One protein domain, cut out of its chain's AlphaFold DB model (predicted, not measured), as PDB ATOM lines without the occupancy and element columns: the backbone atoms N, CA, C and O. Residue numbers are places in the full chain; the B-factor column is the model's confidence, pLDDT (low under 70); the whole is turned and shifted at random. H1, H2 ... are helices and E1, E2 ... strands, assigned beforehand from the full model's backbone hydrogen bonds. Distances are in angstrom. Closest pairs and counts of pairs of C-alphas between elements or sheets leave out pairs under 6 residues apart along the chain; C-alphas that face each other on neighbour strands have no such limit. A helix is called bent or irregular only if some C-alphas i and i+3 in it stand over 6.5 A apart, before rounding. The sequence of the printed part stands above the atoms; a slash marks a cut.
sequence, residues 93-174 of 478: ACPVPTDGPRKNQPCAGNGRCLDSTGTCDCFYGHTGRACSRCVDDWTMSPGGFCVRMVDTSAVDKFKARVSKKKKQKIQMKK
ATOM      1  N   ALA A  93      68.275 105.241 109.502       94.44
ATOM      2  CA  ALA A  93      67.021 105.466 110.200       94.44
ATOM      3  C   ALA A  93      67.148 106.665 111.148       94.44
ATOM      4  O   ALA A  93      68.112 106.774 111.914       94.44
ATOM      5  N   CYS A  94      66.159 107.557 111.117       97.25
ATOM      6  CA  CYS A  94      66.146 108.680 112.036       97.25
ATOM      7  C   CYS A  94      65.789 108.264 113.467       97.25
ATOM      8  O   CYS A  94      65.035 107.314 113.673       97.25
ATOM      9  N   PRO A  95      66.285 109.008 114.467       97.75
ATOM     10  CA  PRO A  95      65.934 108.832 115.858       97.75
ATOM     11  C   PRO A  95      64.425 108.900 116.047       97.75
ATOM     12  O   PRO A  95      63.756 109.837 115.607       97.75
ATOM     13  N   VAL A  96      63.910 107.899 116.743       98.06
ATOM     14  CA  VAL A  96      62.509 107.786 117.120       98.06
ATOM     15  C   VAL A  96      62.454 107.882 118.644       98.06
ATOM     16  O   VAL A  96      63.169 107.130 119.311       98.06
ATOM     17  N   PRO A  97      61.669 108.804 119.227       97.06
ATOM     18  CA  PRO A  97      61.550 108.879 120.672       97.06
ATOM     19  C   PRO A  97      60.818 107.639 121.197       97.06
ATOM     20  O   PRO A  97      59.829 107.178 120.618       97.06
ATOM     21  N   THR A  98      61.316 107.107 122.309       96.88
ATOM     22  CA  THR A  98      60.728 105.955 123.009       96.88
ATOM     23  C   THR A  98      59.522 106.347 123.863       96.88
ATOM     24  O   THR A  98      58.689 105.509 124.197       96.88
ATOM     25  N   ASP A  99      59.424 107.625 124.211       94.94
ATOM     26  CA  ASP A  99      58.487 108.193 125.163       94.94
ATOM     27  C   ASP A  99      57.838 109.487 124.641       94.94
ATOM     28  O   ASP A  99      58.217 110.051 123.611       94.94
ATOM     29  N   GLY A 100      56.806 109.936 125.355       92.81
ATOM     30  CA  GLY A 100      56.063 111.149 125.034       92.81
ATOM     31  C   GLY A 100      54.904 110.964 124.040       92.81
ATOM     32  O   GLY A 100      54.627 109.857 123.566       92.81
ATOM     33  N   PRO A 101      54.197 112.064 123.722       93.44
ATOM     34  CA  PRO A 101      52.969 112.055 122.917       93.44
ATOM     35  C   PRO A 101      53.179 111.632 121.456       93.44
ATOM     36  O   PRO A 101      52.217 111.290 120.774       93.44
ATOM     37  N   ARG A 102      54.426 111.626 120.973       94.25
ATOM     38  CA  ARG A 102      54.789 111.273 119.591       94.25
ATOM     39  C   ARG A 102      55.819 110.153 119.504       94.25
ATOM     40  O   ARG A 102      56.665 110.131 118.608       94.25
ATOM     41  N   LYS A 103      55.747 109.214 120.449       96.25
ATOM     42  CA  LYS A 103      56.519 107.968 120.395       96.25
ATOM     43  C   LYS A 103      56.327 107.265 119.047       96.25
ATOM     44  O   LYS A 103      55.251 107.338 118.454       96.25
ATOM     45  N   ASN A 104      57.352 106.554 118.593       96.00
ATOM     46  CA  ASN A 104      57.340 105.782 117.342       96.00
ATOM     47  C   ASN A 104      57.295 106.603 116.036       96.00
ATOM     48  O   ASN A 104      57.182 106.017 114.963       96.00
ATOM     49  N   GLN A 105      57.419 107.935 116.095       97.06
ATOM     50  CA  GLN A 105      57.533 108.778 114.902       97.06
ATOM     51  C   GLN A 105      58.985 109.232 114.679       97.06
ATOM     52  O   GLN A 105      59.604 109.743 115.617       97.06
ATOM     53  N   PRO A 106      59.547 109.096 113.461       97.62
ATOM     54  CA  PRO A 106      60.857 109.652 113.129       97.62
ATOM     55  C   PRO A 106      60.913 111.143 113.451       97.62
ATOM     56  O   PRO A 106      59.996 111.893 113.108       97.62
ATOM     57  N   CYS A 107      61.963 111.563 114.156       98.06
ATOM     58  CA  CYS A 107      62.125 112.944 114.612       98.06
ATOM     59  C   CYS A 107      60.915 113.480 115.397       98.06
ATOM     60  O   CYS A 107      60.615 114.672 115.327       98.06
ATOM     61  N   ALA A 108      60.180 112.599 116.094       97.38
ATOM     62  CA  ALA A 108      58.948 112.915 116.817       97.38
ATOM     63  C   ALA A 108      57.885 113.639 115.960       97.38
ATOM     64  O   ALA A 108      57.031 114.333 116.503       97.38
ATOM     65  N   GLY A 109      57.967 113.582 114.623       96.94
ATOM     66  CA  GLY A 109      57.161 114.427 113.729       96.94
ATOM     67  C   GLY A 109      57.385 115.942 113.899       96.94
ATOM     68  O   GLY A 109      56.570 116.737 113.439       96.94
ATOM     69  N   ASN A 110      58.452 116.347 114.593       97.56
ATOM     70  CA  ASN A 110      58.807 117.727 114.937       97.56
ATOM     71  C   ASN A 110      60.136 118.157 114.287       97.56
ATOM     72  O   ASN A 110      60.805 119.079 114.753       97.56
ATOM     73  N   GLY A 111      60.545 117.469 113.225       97.69
ATOM     74  CA  GLY A 111      61.737 117.790 112.457       97.69
ATOM     75  C   GLY A 111      61.779 117.037 111.136       97.69
ATOM     76  O   GLY A 111      60.977 116.131 110.892       97.69
ATOM     77  N   ARG A 112      62.733 117.406 110.284       98.06
ATOM     78  CA  ARG A 112      63.028 116.715 109.030       98.06
ATOM     79  C   ARG A 112      64.097 115.652 109.265       98.06
ATOM     80  O   ARG A 112      65.148 115.932 109.835       98.06
ATOM     81  N   CYS A 113      63.835 114.435 108.800       97.88
ATOM     82  CA  CYS A 113      64.833 113.373 108.806       97.88
ATOM     83  C   CYS A 113      65.884 113.625 107.715       97.88
ATOM     84  O   CYS A 113      65.532 113.863 106.557       97.88
ATOM     85  N   LEU A 114      67.163 113.612 108.090       96.25
ATOM     86  CA  LEU A 114      68.283 113.641 107.156       96.25
ATOM     87  C   LEU A 114      68.789 112.210 106.973       96.25
ATOM     88  O   LEU A 114      69.635 111.745 107.740       96.25
ATOM     89  N   ASP A 115      68.282 111.509 105.956       91.81
ATOM     90  CA  ASP A 115      68.549 110.072 105.786       91.81
ATOM     91  C   ASP A 115      70.050 109.758 105.580       91.81
ATOM     92  O   ASP A 115      70.464 108.622 105.754       91.81
ATOM     93  N   SER A 116      70.910 110.738 105.272       90.06
ATOM     94  CA  SER A 116      72.356 110.534 105.040       90.06
ATOM     95  C   SER A 116      73.074 110.245 106.340       90.06
ATOM     96  O   SER A 116      74.034 109.478 106.422       90.06
ATOM     97  N   THR A 117      72.657 110.982 107.358       94.38
ATOM     98  CA  THR A 117      73.301 111.047 108.658       94.38
ATOM     99  C   THR A 117      72.490 110.282 109.690       94.38
ATOM    100  O   THR A 117      73.062 109.836 110.683       94.38
ATOM    101  N   GLY A 118      71.187 110.095 109.455       95.00
ATOM    102  CA  GLY A 118      70.252 109.611 110.461       95.00
ATOM    103  C   GLY A 118      70.121 110.625 111.593       95.00
ATOM    104  O   GLY A 118      69.988 110.246 112.752       95.00
ATOM    105  N   THR A 119      70.256 111.918 111.294       97.25
ATOM    106  CA  THR A 119      70.041 113.001 112.260       97.25
ATOM    107  C   THR A 119      68.750 113.732 111.931       97.25
ATOM    108  O   THR A 119      68.318 113.768 110.781       97.25
ATOM    109  N   CYS A 120      68.136 114.326 112.947       98.38
ATOM    110  CA  CYS A 120      66.942 115.138 112.775       98.38
ATOM    111  C   CYS A 120      67.309 116.620 112.724       98.38
ATOM    112  O   CYS A 120      68.045 117.100 113.583       98.38
ATOM    113  N   ASP A 121      66.768 117.330 111.740       98.38
ATOM    114  CA  ASP A 121      66.765 118.788 111.668       98.38
ATOM    115  C   ASP A 121      65.470 119.303 112.313       98.38
ATOM    116  O   ASP A 121      64.381 119.160 111.748       98.38
ATOM    117  N   CYS A 122      65.559 119.772 113.559       98.56
ATOM    118  CA  CYS A 122      64.384 120.081 114.373       98.56
ATOM    119  C   CYS A 122      63.704 121.381 113.948       98.56
ATOM    120  O   CYS A 122      64.352 122.392 113.692       98.56
ATOM    121  N   PHE A 123      62.369 121.374 113.941       98.06
ATOM    122  CA  PHE A 123      61.596 122.591 113.734       98.06
ATOM    123  C   PHE A 123      61.755 123.558 114.912       98.06
ATOM    124  O   PHE A 123      62.135 123.185 116.023       98.06
ATOM    125  N   TYR A 124      61.437 124.828 114.666       97.56
ATOM    126  CA  TYR A 124      61.573 125.887 115.658       97.56
ATOM    127  C   TYR A 124      60.815 125.570 116.960       97.56
ATOM    128  O   TYR A 124      59.666 125.132 116.932       97.56
ATOM    129  N   GLY A 125      61.472 125.797 118.102       97.25
ATOM    130  CA  GLY A 125      60.938 125.480 119.432       97.25
ATOM    131  C   GLY A 125      61.153 124.030 119.883       97.25
ATOM    132  O   GLY A 125      60.879 123.723 121.043       97.25
ATOM    133  N   HIS A 126      61.693 123.158 119.024       98.19
ATOM    134  CA  HIS A 126      62.024 121.769 119.345       98.19
ATOM    135  C   HIS A 126      63.537 121.528 119.400       98.19
ATOM    136  O   HIS A 126      64.319 122.164 118.701       98.19
ATOM    137  N   THR A 127      63.957 120.588 120.245       97.94
ATOM    138  CA  THR A 127      65.359 120.214 120.449       97.94
ATOM    139  C   THR A 127      65.509 118.733 120.818       97.94
ATOM    140  O   THR A 127      64.537 117.995 121.021       97.94
ATOM    141  N   GLY A 128      66.759 118.290 120.923       97.06
ATOM    142  CA  GLY A 128      67.153 116.918 121.217       97.06
ATOM    143  C   GLY A 128      67.313 116.057 119.965       97.06
ATOM    144  O   GLY A 128      66.860 116.397 118.878       97.06
ATOM    145  N   ARG A 129      67.943 114.889 120.133       97.75
ATOM    146  CA  ARG A 129      68.322 113.991 119.026       97.75
ATOM    147  C   ARG A 129      67.142 113.560 118.140       97.75
ATOM    148  O   ARG A 129      67.339 113.329 116.955       97.75
ATOM    149  N   ALA A 130      65.944 113.450 118.714       97.88
ATOM    150  CA  ALA A 130      64.713 113.086 118.011       97.88
ATOM    151  C   ALA A 130      63.686 114.232 117.958       97.88
ATOM    152  O   ALA A 130      62.517 113.959 117.731       97.88
ATOM    153  N   CYS A 131      64.075 115.483 118.237       98.31
ATOM    154  CA  CYS A 131      63.166 116.644 118.289       98.31
ATOM    155  C   CYS A 131      61.960 116.474 119.239       98.31
ATOM    156  O   CYS A 131      60.893 117.060 119.049       98.31
ATOM    157  N   SER A 132      62.119 115.642 120.271       97.31
ATOM    158  CA  SER A 132      61.061 115.303 121.227       97.31
ATOM    159  C   SER A 132      61.007 116.228 122.438       97.31
ATOM    160  O   SER A 132      60.082 116.122 123.238       97.31
ATOM    161  N   ARG A 133      61.990 117.119 122.603       97.38
ATOM    162  CA  ARG A 133      62.050 118.073 123.713       97.38
ATOM    163  C   ARG A 133      61.750 119.472 123.208       97.38
ATOM    164  O   ARG A 133      61.993 119.775 122.043       97.38
ATOM    165  N   CYS A 134      61.254 120.318 124.096       98.00
ATOM    166  CA  CYS A 134      61.123 121.736 123.818       98.00
ATOM    167  C   CYS A 134      62.440 122.455 124.101       98.00
ATOM    168  O   CYS A 134      63.199 122.032 124.973       98.00
ATOM    169  N   VAL A 135      62.717 123.505 123.330       97.62
ATOM    170  CA  VAL A 135      63.789 124.464 123.635       97.62
ATOM    171  C   VAL A 135      63.490 125.131 124.985       97.62
ATOM    172  O   VAL A 135      62.337 125.165 125.419       97.62
ATOM    173  N   ASP A 136      64.507 125.661 125.656       95.88
ATOM    174  CA  ASP A 136      64.325 126.410 126.902       95.88
ATOM    175  C   ASP A 136      63.295 127.544 126.724       95.88
ATOM    176  O   ASP A 136      63.208 128.160 125.661       95.88
ATOM    177  N   ASP A 137      62.470 127.781 127.749       93.81
ATOM    178  CA  ASP A 137      61.310 128.697 127.751       93.81
ATOM    179  C   ASP A 137      60.110 128.288 126.869       93.81
ATOM    180  O   ASP A 137      59.119 129.024 126.743       93.81
ATOM    181  N   TRP A 138      60.145 127.088 126.290       97.00
ATOM    182  CA  TRP A 138      59.000 126.472 125.623       97.00
ATOM    183  C   TRP A 138      58.427 125.349 126.483       97.00
ATOM    184  O   TRP A 138      59.147 124.593 127.128       97.00
ATOM    185  N   THR A 139      57.103 125.220 126.475       95.94
ATOM    186  CA  THR A 139      56.396 124.155 127.189       95.94
ATOM    187  C   THR A 139      55.731 123.203 126.207       95.94
ATOM    188  O   THR A 139      55.238 123.612 125.151       95.94
ATOM    189  N   MET A 140      55.735 121.914 126.536       96.31
ATOM    190  CA  MET A 140      55.115 120.889 125.706       96.31
ATOM    191  C   MET A 140      53.601 120.906 125.925       96.31
ATOM    192  O   MET A 140      53.115 120.700 127.035       96.31
ATOM    193  N   SER A 141      52.844 121.114 124.855       95.50
ATOM    194  CA  SER A 141      51.397 120.898 124.864       95.50
ATOM    195  C   SER A 141      51.061 119.401 124.996       95.50
ATOM    196  O   SER A 141      51.877 118.552 124.623       95.50
ATOM    197  N   PRO A 142      49.838 119.042 125.428       93.50
ATOM    198  CA  PRO A 142      49.392 117.646 125.464       93.50
ATOM    199  C   PRO A 142      49.493 116.920 124.109       93.50
ATOM    200  O   PRO A 142      49.679 115.709 124.073       93.50
ATOM    201  N   GLY A 143      49.420 117.657 122.992       92.81
ATOM    202  CA  GLY A 143      49.579 117.120 121.632       92.81
ATOM    203  C   GLY A 143      51.033 116.941 121.167       92.81
ATOM    204  O   GLY A 143      51.267 116.556 120.021       92.81
ATOM    205  N   GLY A 144      52.021 117.243 122.016       93.56
ATOM    206  CA  GLY A 144      53.444 117.113 121.681       93.56
ATOM    207  C   GLY A 144      54.030 118.247 120.845       93.56
ATOM    208  O   GLY A 144      55.128 118.101 120.311       93.56
ATOM    209  N   PHE A 145      53.306 119.360 120.712       96.25
ATOM    210  CA  PHE A 145      53.831 120.590 120.125       96.25
ATOM    211  C   PHE A 145      54.454 121.452 121.211       96.25
ATOM    212  O   PHE A 145      53.850 121.617 122.275       96.25
ATOM    213  N   CYS A 146      55.610 122.038 120.931       97.38
ATOM    214  CA  CYS A 146      56.208 123.016 121.820       97.38
ATOM    215  C   CYS A 146      55.565 124.373 121.566       97.38
ATOM    216  O   CYS A 146      55.516 124.854 120.435       97.38
ATOM    217  N   VAL A 147      55.070 124.999 122.628       95.94
ATOM    218  CA  VAL A 147      54.521 126.352 122.587       95.94
ATOM    219  C   VAL A 147      55.359 127.252 123.481       95.94
ATOM    220  O   VAL A 147      55.700 126.888 124.608       95.94
ATOM    221  N   ARG A 148      55.716 128.432 122.978       95.44
ATOM    222  CA  ARG A 148      56.448 129.413 123.775       95.44
ATOM    223  C   ARG A 148      55.515 129.937 124.852       95.44
ATOM    224  O   ARG A 148      54.421 130.412 124.535       95.44
ATOM    225  N   MET A 149      55.930 129.869 126.114       88.50
ATOM    226  CA  MET A 149      55.157 130.524 127.160       88.50
ATOM    227  C   MET A 149      55.254 132.027 126.925       88.50
ATOM    228  O   MET A 149      56.344 132.598 126.903       88.50
ATOM    229  N   VAL A 150      54.112 132.674 126.679       87.31
ATOM    230  CA  VAL A 150      54.081 134.134 126.655       87.31
ATOM    231  C   VAL A 150      54.409 134.568 128.068       87.31
ATOM    232  O   VAL A 150      53.673 134.242 128.997       87.31
ATOM    233  N   ASP A 151      55.532 135.262 128.199       83.12
ATOM    234  CA  ASP A 151      56.029 135.796 129.453       83.12
ATOM    235  C   ASP A 151      54.869 136.495 130.178       83.12
ATOM    236  O   ASP A 151      54.354 137.527 129.726       83.12
ATOM    237  N   THR A 152      54.361 135.880 131.251       85.88
ATOM    238  CA  THR A 152      53.148 136.362 131.928       85.88
ATOM    239  C   THR A 152      53.368 137.770 132.455       85.88
ATOM    240  O   THR A 152      52.444 138.578 132.459       85.88
ATOM    241  N   SER A 153      54.623 138.123 132.742       87.38
ATOM    242  CA  SER A 153      55.037 139.475 133.093       87.38
ATOM    243  C   SER A 153      54.721 140.497 131.992       87.38
ATOM    244  O   SER A 153      54.309 141.620 132.292       87.38
ATOM    245  N   ALA A 154      54.856 140.134 130.714       87.38
ATOM    246  CA  ALA A 154      54.506 140.992 129.587       87.38
ATOM    247  C   ALA A 154      52.984 141.137 129.457       87.38
ATOM    248  O   ALA A 154      52.488 142.249 129.254       87.38
ATOM    249  N   VAL A 155      52.243 140.042 129.652       87.62
ATOM    250  CA  VAL A 155      50.772 140.048 129.663       87.62
ATOM    251  C   VAL A 155      50.245 140.909 130.811       87.62
ATOM    252  O   VAL A 155      49.352 141.734 130.611       87.62
ATOM    253  N   ASP A 156      50.829 140.796 131.999       91.94
ATOM    254  CA  ASP A 156      50.434 141.559 133.179       91.94
ATOM    255  C   ASP A 156      50.806 143.039 133.046       91.94
ATOM    256  O   ASP A 156      49.987 143.914 133.338       91.94
ATOM    257  N   LYS A 157      51.984 143.356 132.489       92.94
ATOM    258  CA  LYS A 157      52.358 144.734 132.119       92.94
ATOM    259  C   LYS A 157      51.390 145.318 131.089       92.94
ATOM    260  O   LYS A 157      51.016 146.489 131.196       92.94
ATOM    261  N   PHE A 158      50.953 144.528 130.109       93.00
ATOM    262  CA  PHE A 158      49.966 144.956 129.120       93.00
ATOM    263  C   PHE A 158      48.601 145.224 129.771       93.00
ATOM    264  O   PHE A 158      48.058 146.319 129.611       93.00
ATOM    265  N   LYS A 159      48.093 144.305 130.604       94.38
ATOM    266  CA  LYS A 159      46.858 144.492 131.391       94.38
ATOM    267  C   LYS A 159      46.935 145.727 132.298       94.38
ATOM    268  O   LYS A 159      45.980 146.508 132.381       94.38
ATOM    269  N   ALA A 160      48.083 145.980 132.928       95.88
ATOM    270  CA  ALA A 160      48.320 147.176 133.738       95.88
ATOM    271  C   ALA A 160      48.285 148.470 132.900       95.88
ATOM    272  O   ALA A 160      47.716 149.476 133.324       95.88
ATOM    273  N   ARG A 161      48.840 148.465 131.680       95.81
ATOM    274  CA  ARG A 161      48.780 149.615 130.756       95.81
ATOM    275  C   ARG A 161      47.359 149.868 130.245       95.81
ATOM    276  O   ARG A 161      46.919 151.018 130.228       95.81
ATOM    277  N   VAL A 162      46.628 148.815 129.880       97.00
ATOM    278  CA  VAL A 162      45.231 148.908 129.422       97.00
ATOM    279  C   VAL A 162      44.325 149.433 130.541       97.00
ATOM    280  O   VAL A 162      43.539 150.355 130.317       97.00
ATOM    281  N   SER A 163      44.481 148.937 131.774       96.56
ATOM    282  CA  SER A 163      43.705 149.422 132.925       96.56
ATOM    283  C   SER A 163      44.019 150.880 133.288       96.56
ATOM    284  O   SER A 163      43.090 151.644 133.566       96.56
ATOM    285  N   LYS A 164      45.287 151.317 133.209       96.94
ATOM    286  CA  LYS A 164      45.667 152.735 133.378       96.94
ATOM    287  C   LYS A 164      45.015 153.633 132.322       96.94
ATOM    288  O   LYS A 164      44.397 154.632 132.689       96.94
ATOM    289  N   LYS A 165      45.061 153.255 131.036       96.31
ATOM    290  CA  LYS A 165      44.396 154.009 129.954       96.31
ATOM    291  C   LYS A 165      42.879 154.095 130.155       96.31
ATOM    292  O   LYS A 165      42.299 155.162 129.964       96.31
ATOM    293  N   LYS A 166      42.230 153.010 130.600       96.94
ATOM    294  CA  LYS A 166      40.788 153.005 130.910       96.94
ATOM    295  C   LYS A 166      40.447 153.980 132.044       96.94
ATOM    296  O   LYS A 166      39.504 154.756 131.902       96.94
ATOM    297  N   LYS A 167      41.233 154.001 133.130       96.19
ATOM    298  CA  LYS A 167      41.059 154.959 134.241       96.19
ATOM    299  C   LYS A 167      41.252 156.410 133.788       96.19
ATOM    300  O   LYS A 167      40.428 157.255 134.124       96.19
ATOM    301  N   GLN A 168      42.274 156.686 132.978       95.50
ATOM    302  CA  GLN A 168      42.534 158.030 132.446       95.50
ATOM    303  C   GLN A 168      41.393 158.519 131.538       95.50
ATOM    304  O   GLN A 168      40.951 159.658 131.671       95.50
ATOM    305  N   LYS A 169      40.840 157.647 130.680       96.06
ATOM    306  CA  LYS A 169      39.685 157.976 129.828       96.06
ATOM    307  C   LYS A 169      38.430 158.303 130.647       96.06
ATOM    308  O   LYS A 169      37.707 159.233 130.301       96.06
ATOM    309  N   ILE A 170      38.180 157.576 131.741       95.25
ATOM    310  CA  ILE A 170      37.060 157.862 132.656       95.25
ATOM    311  C   ILE A 170      37.265 159.208 133.363       95.25
ATOM    312  O   ILE A 170      36.324 159.995 133.442       95.25
ATOM    313  N   GLN A 171      38.481 159.507 133.830       93.06
ATOM    314  CA  GLN A 171      38.783 160.801 134.452       93.06
ATOM    315  C   GLN A 171      38.604 161.966 133.472       93.06
ATOM    316  O   GLN A 171      37.949 162.945 133.816       93.06
ATOM    317  N   MET A 172      39.096 161.842 132.236       92.19
ATOM    318  CA  MET A 172      38.892 162.862 131.200       92.19
ATOM    319  C   MET A 172      37.408 163.064 130.876       92.19
ATOM    320  O   MET A 172      36.972 164.201 130.729       92.19
ATOM    321  N   LYS A 173      36.607 161.989 130.829       93.81
ATOM    322  CA  LYS A 173      35.156 162.105 130.631       93.81
ATOM    323  C   LYS A 173      34.479 162.846 131.790       93.81
ATOM    324  O   LYS A 173      33.656 163.713 131.536       93.81
ATOM    325  N   LYS A 174      34.872 162.565 133.038       91.75
ATOM    326  CA  LYS A 174      34.329 163.236 134.230       91.75
ATOM    327  C   LYS A 174      34.666 164.731 134.276       91.75
ATOM    328  O   LYS A 174      33.849 165.515 134.734       91.75
TER     329      LYS A 174
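Overview. This is residues 93 to 174 of the 478 residues of the protein "EGF-like domain-containing protein" of Chara braunii (UniProt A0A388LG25). Two short antiparallel hairpins and the loops around them make a small elongated head, and one long helix, H2, sticks out from it as a free arm at the end of the printed part. The hairpin of E1 and E2, with the one-turn helix H1 beside it, lies at the end of the head far from H2; the hairpin of E3 and E4 lies at the end from which H2 runs off, and the looped link of residues 123 to 137 lies between the two hairpins. The printed part has 82 residues with two named helices and four named strands, in the order H1, E1, E2, E3, E4, H2, and its two sheets, E1 - E2 and E3 - E4, are each antiparallel. The class is mixed, helices and strands, with 27 residues in the helices and 14 in the strands. The whole is extended, with a radius of gyration of the C-alphas of 20.8 A and spans of 70 by 22 by 16 A, and the arm H2 makes much of that length.

Along the chain. E1 is residues 111 to 114, 9.4 A from first to last C-alpha, and begins with C-alpha 111 at (61.737, 117.790, 112.457). E2 follows as residues 119 to 122, 9.3 A long. Before them comes H1, residues 106 to 109, 6.1 A long. E3 is residues 138 to 140, 6.8 A long, and E4 is residues 146 to 148, 6.7 A long. H2 is residues 152 to 174, 32.9 A long, from C-alpha 152 at (53.148, 136.362, 131.928) to C-alpha 174 at (34.329, 163.236, 134.230).

Arrangement. E1 and E2 form a hairpin of antiparallel neighbours, with 152 degrees between their directions. C-alphas 111 and 122 face each other at 4.0 A, and N 112 and O 121 are within hydrogen-bond range at 2.8 A, as are N 114 and O 119 at 2.9 A. The closest C-alphas of H1 and E2 are those of Cys 107 and Cys 120, 5.6 A apart. The closest C-alphas of H1 and E1 are those of Cys 107 and Cys 113, 6.4 A apart. In the link from E2 to E3, residues 126 to 127 pair with residues 133 to 134, antiparallel, in a pairing too short to be named. E3 and E4 form the second hairpin, antiparallel at 143 degrees, with N 139 and O 147 within hydrogen-bond range at 2.9 A and N 147 and O 139 at 2.9 A. The strands of the first hairpin are apart from those of the second. H2 is apart from H1, E1, E2 and E3, and its residues 152 to 174 stand free. In H2 every O i to N i+4 pair is within hydrogen-bond range; H1 is too short for such a pair, and its one O i to N i+3 pair is within range. H1 is neither bent nor irregular, but only just: C-alphas 106 and 109 are 6.1 A apart.

Size, cuts and confidence. The two C-alphas farthest apart are those of Ser 116 and Lys 174, at 71.2 A. Without H2, the remaining 59 residues span 39 by 18 by 12 A, with a radius of gyration of 11.1 A. The printed part has no cut. The link from E2 to E3, with 15 residues, is long; those from H1 to E1, E1 to E2, E3 to E4 and E4 to H2 are tight. Residues 93 to 105, before H1, hold no named element. The mean pLDDT of the printed part is 95.2, and no printed residue is under 70.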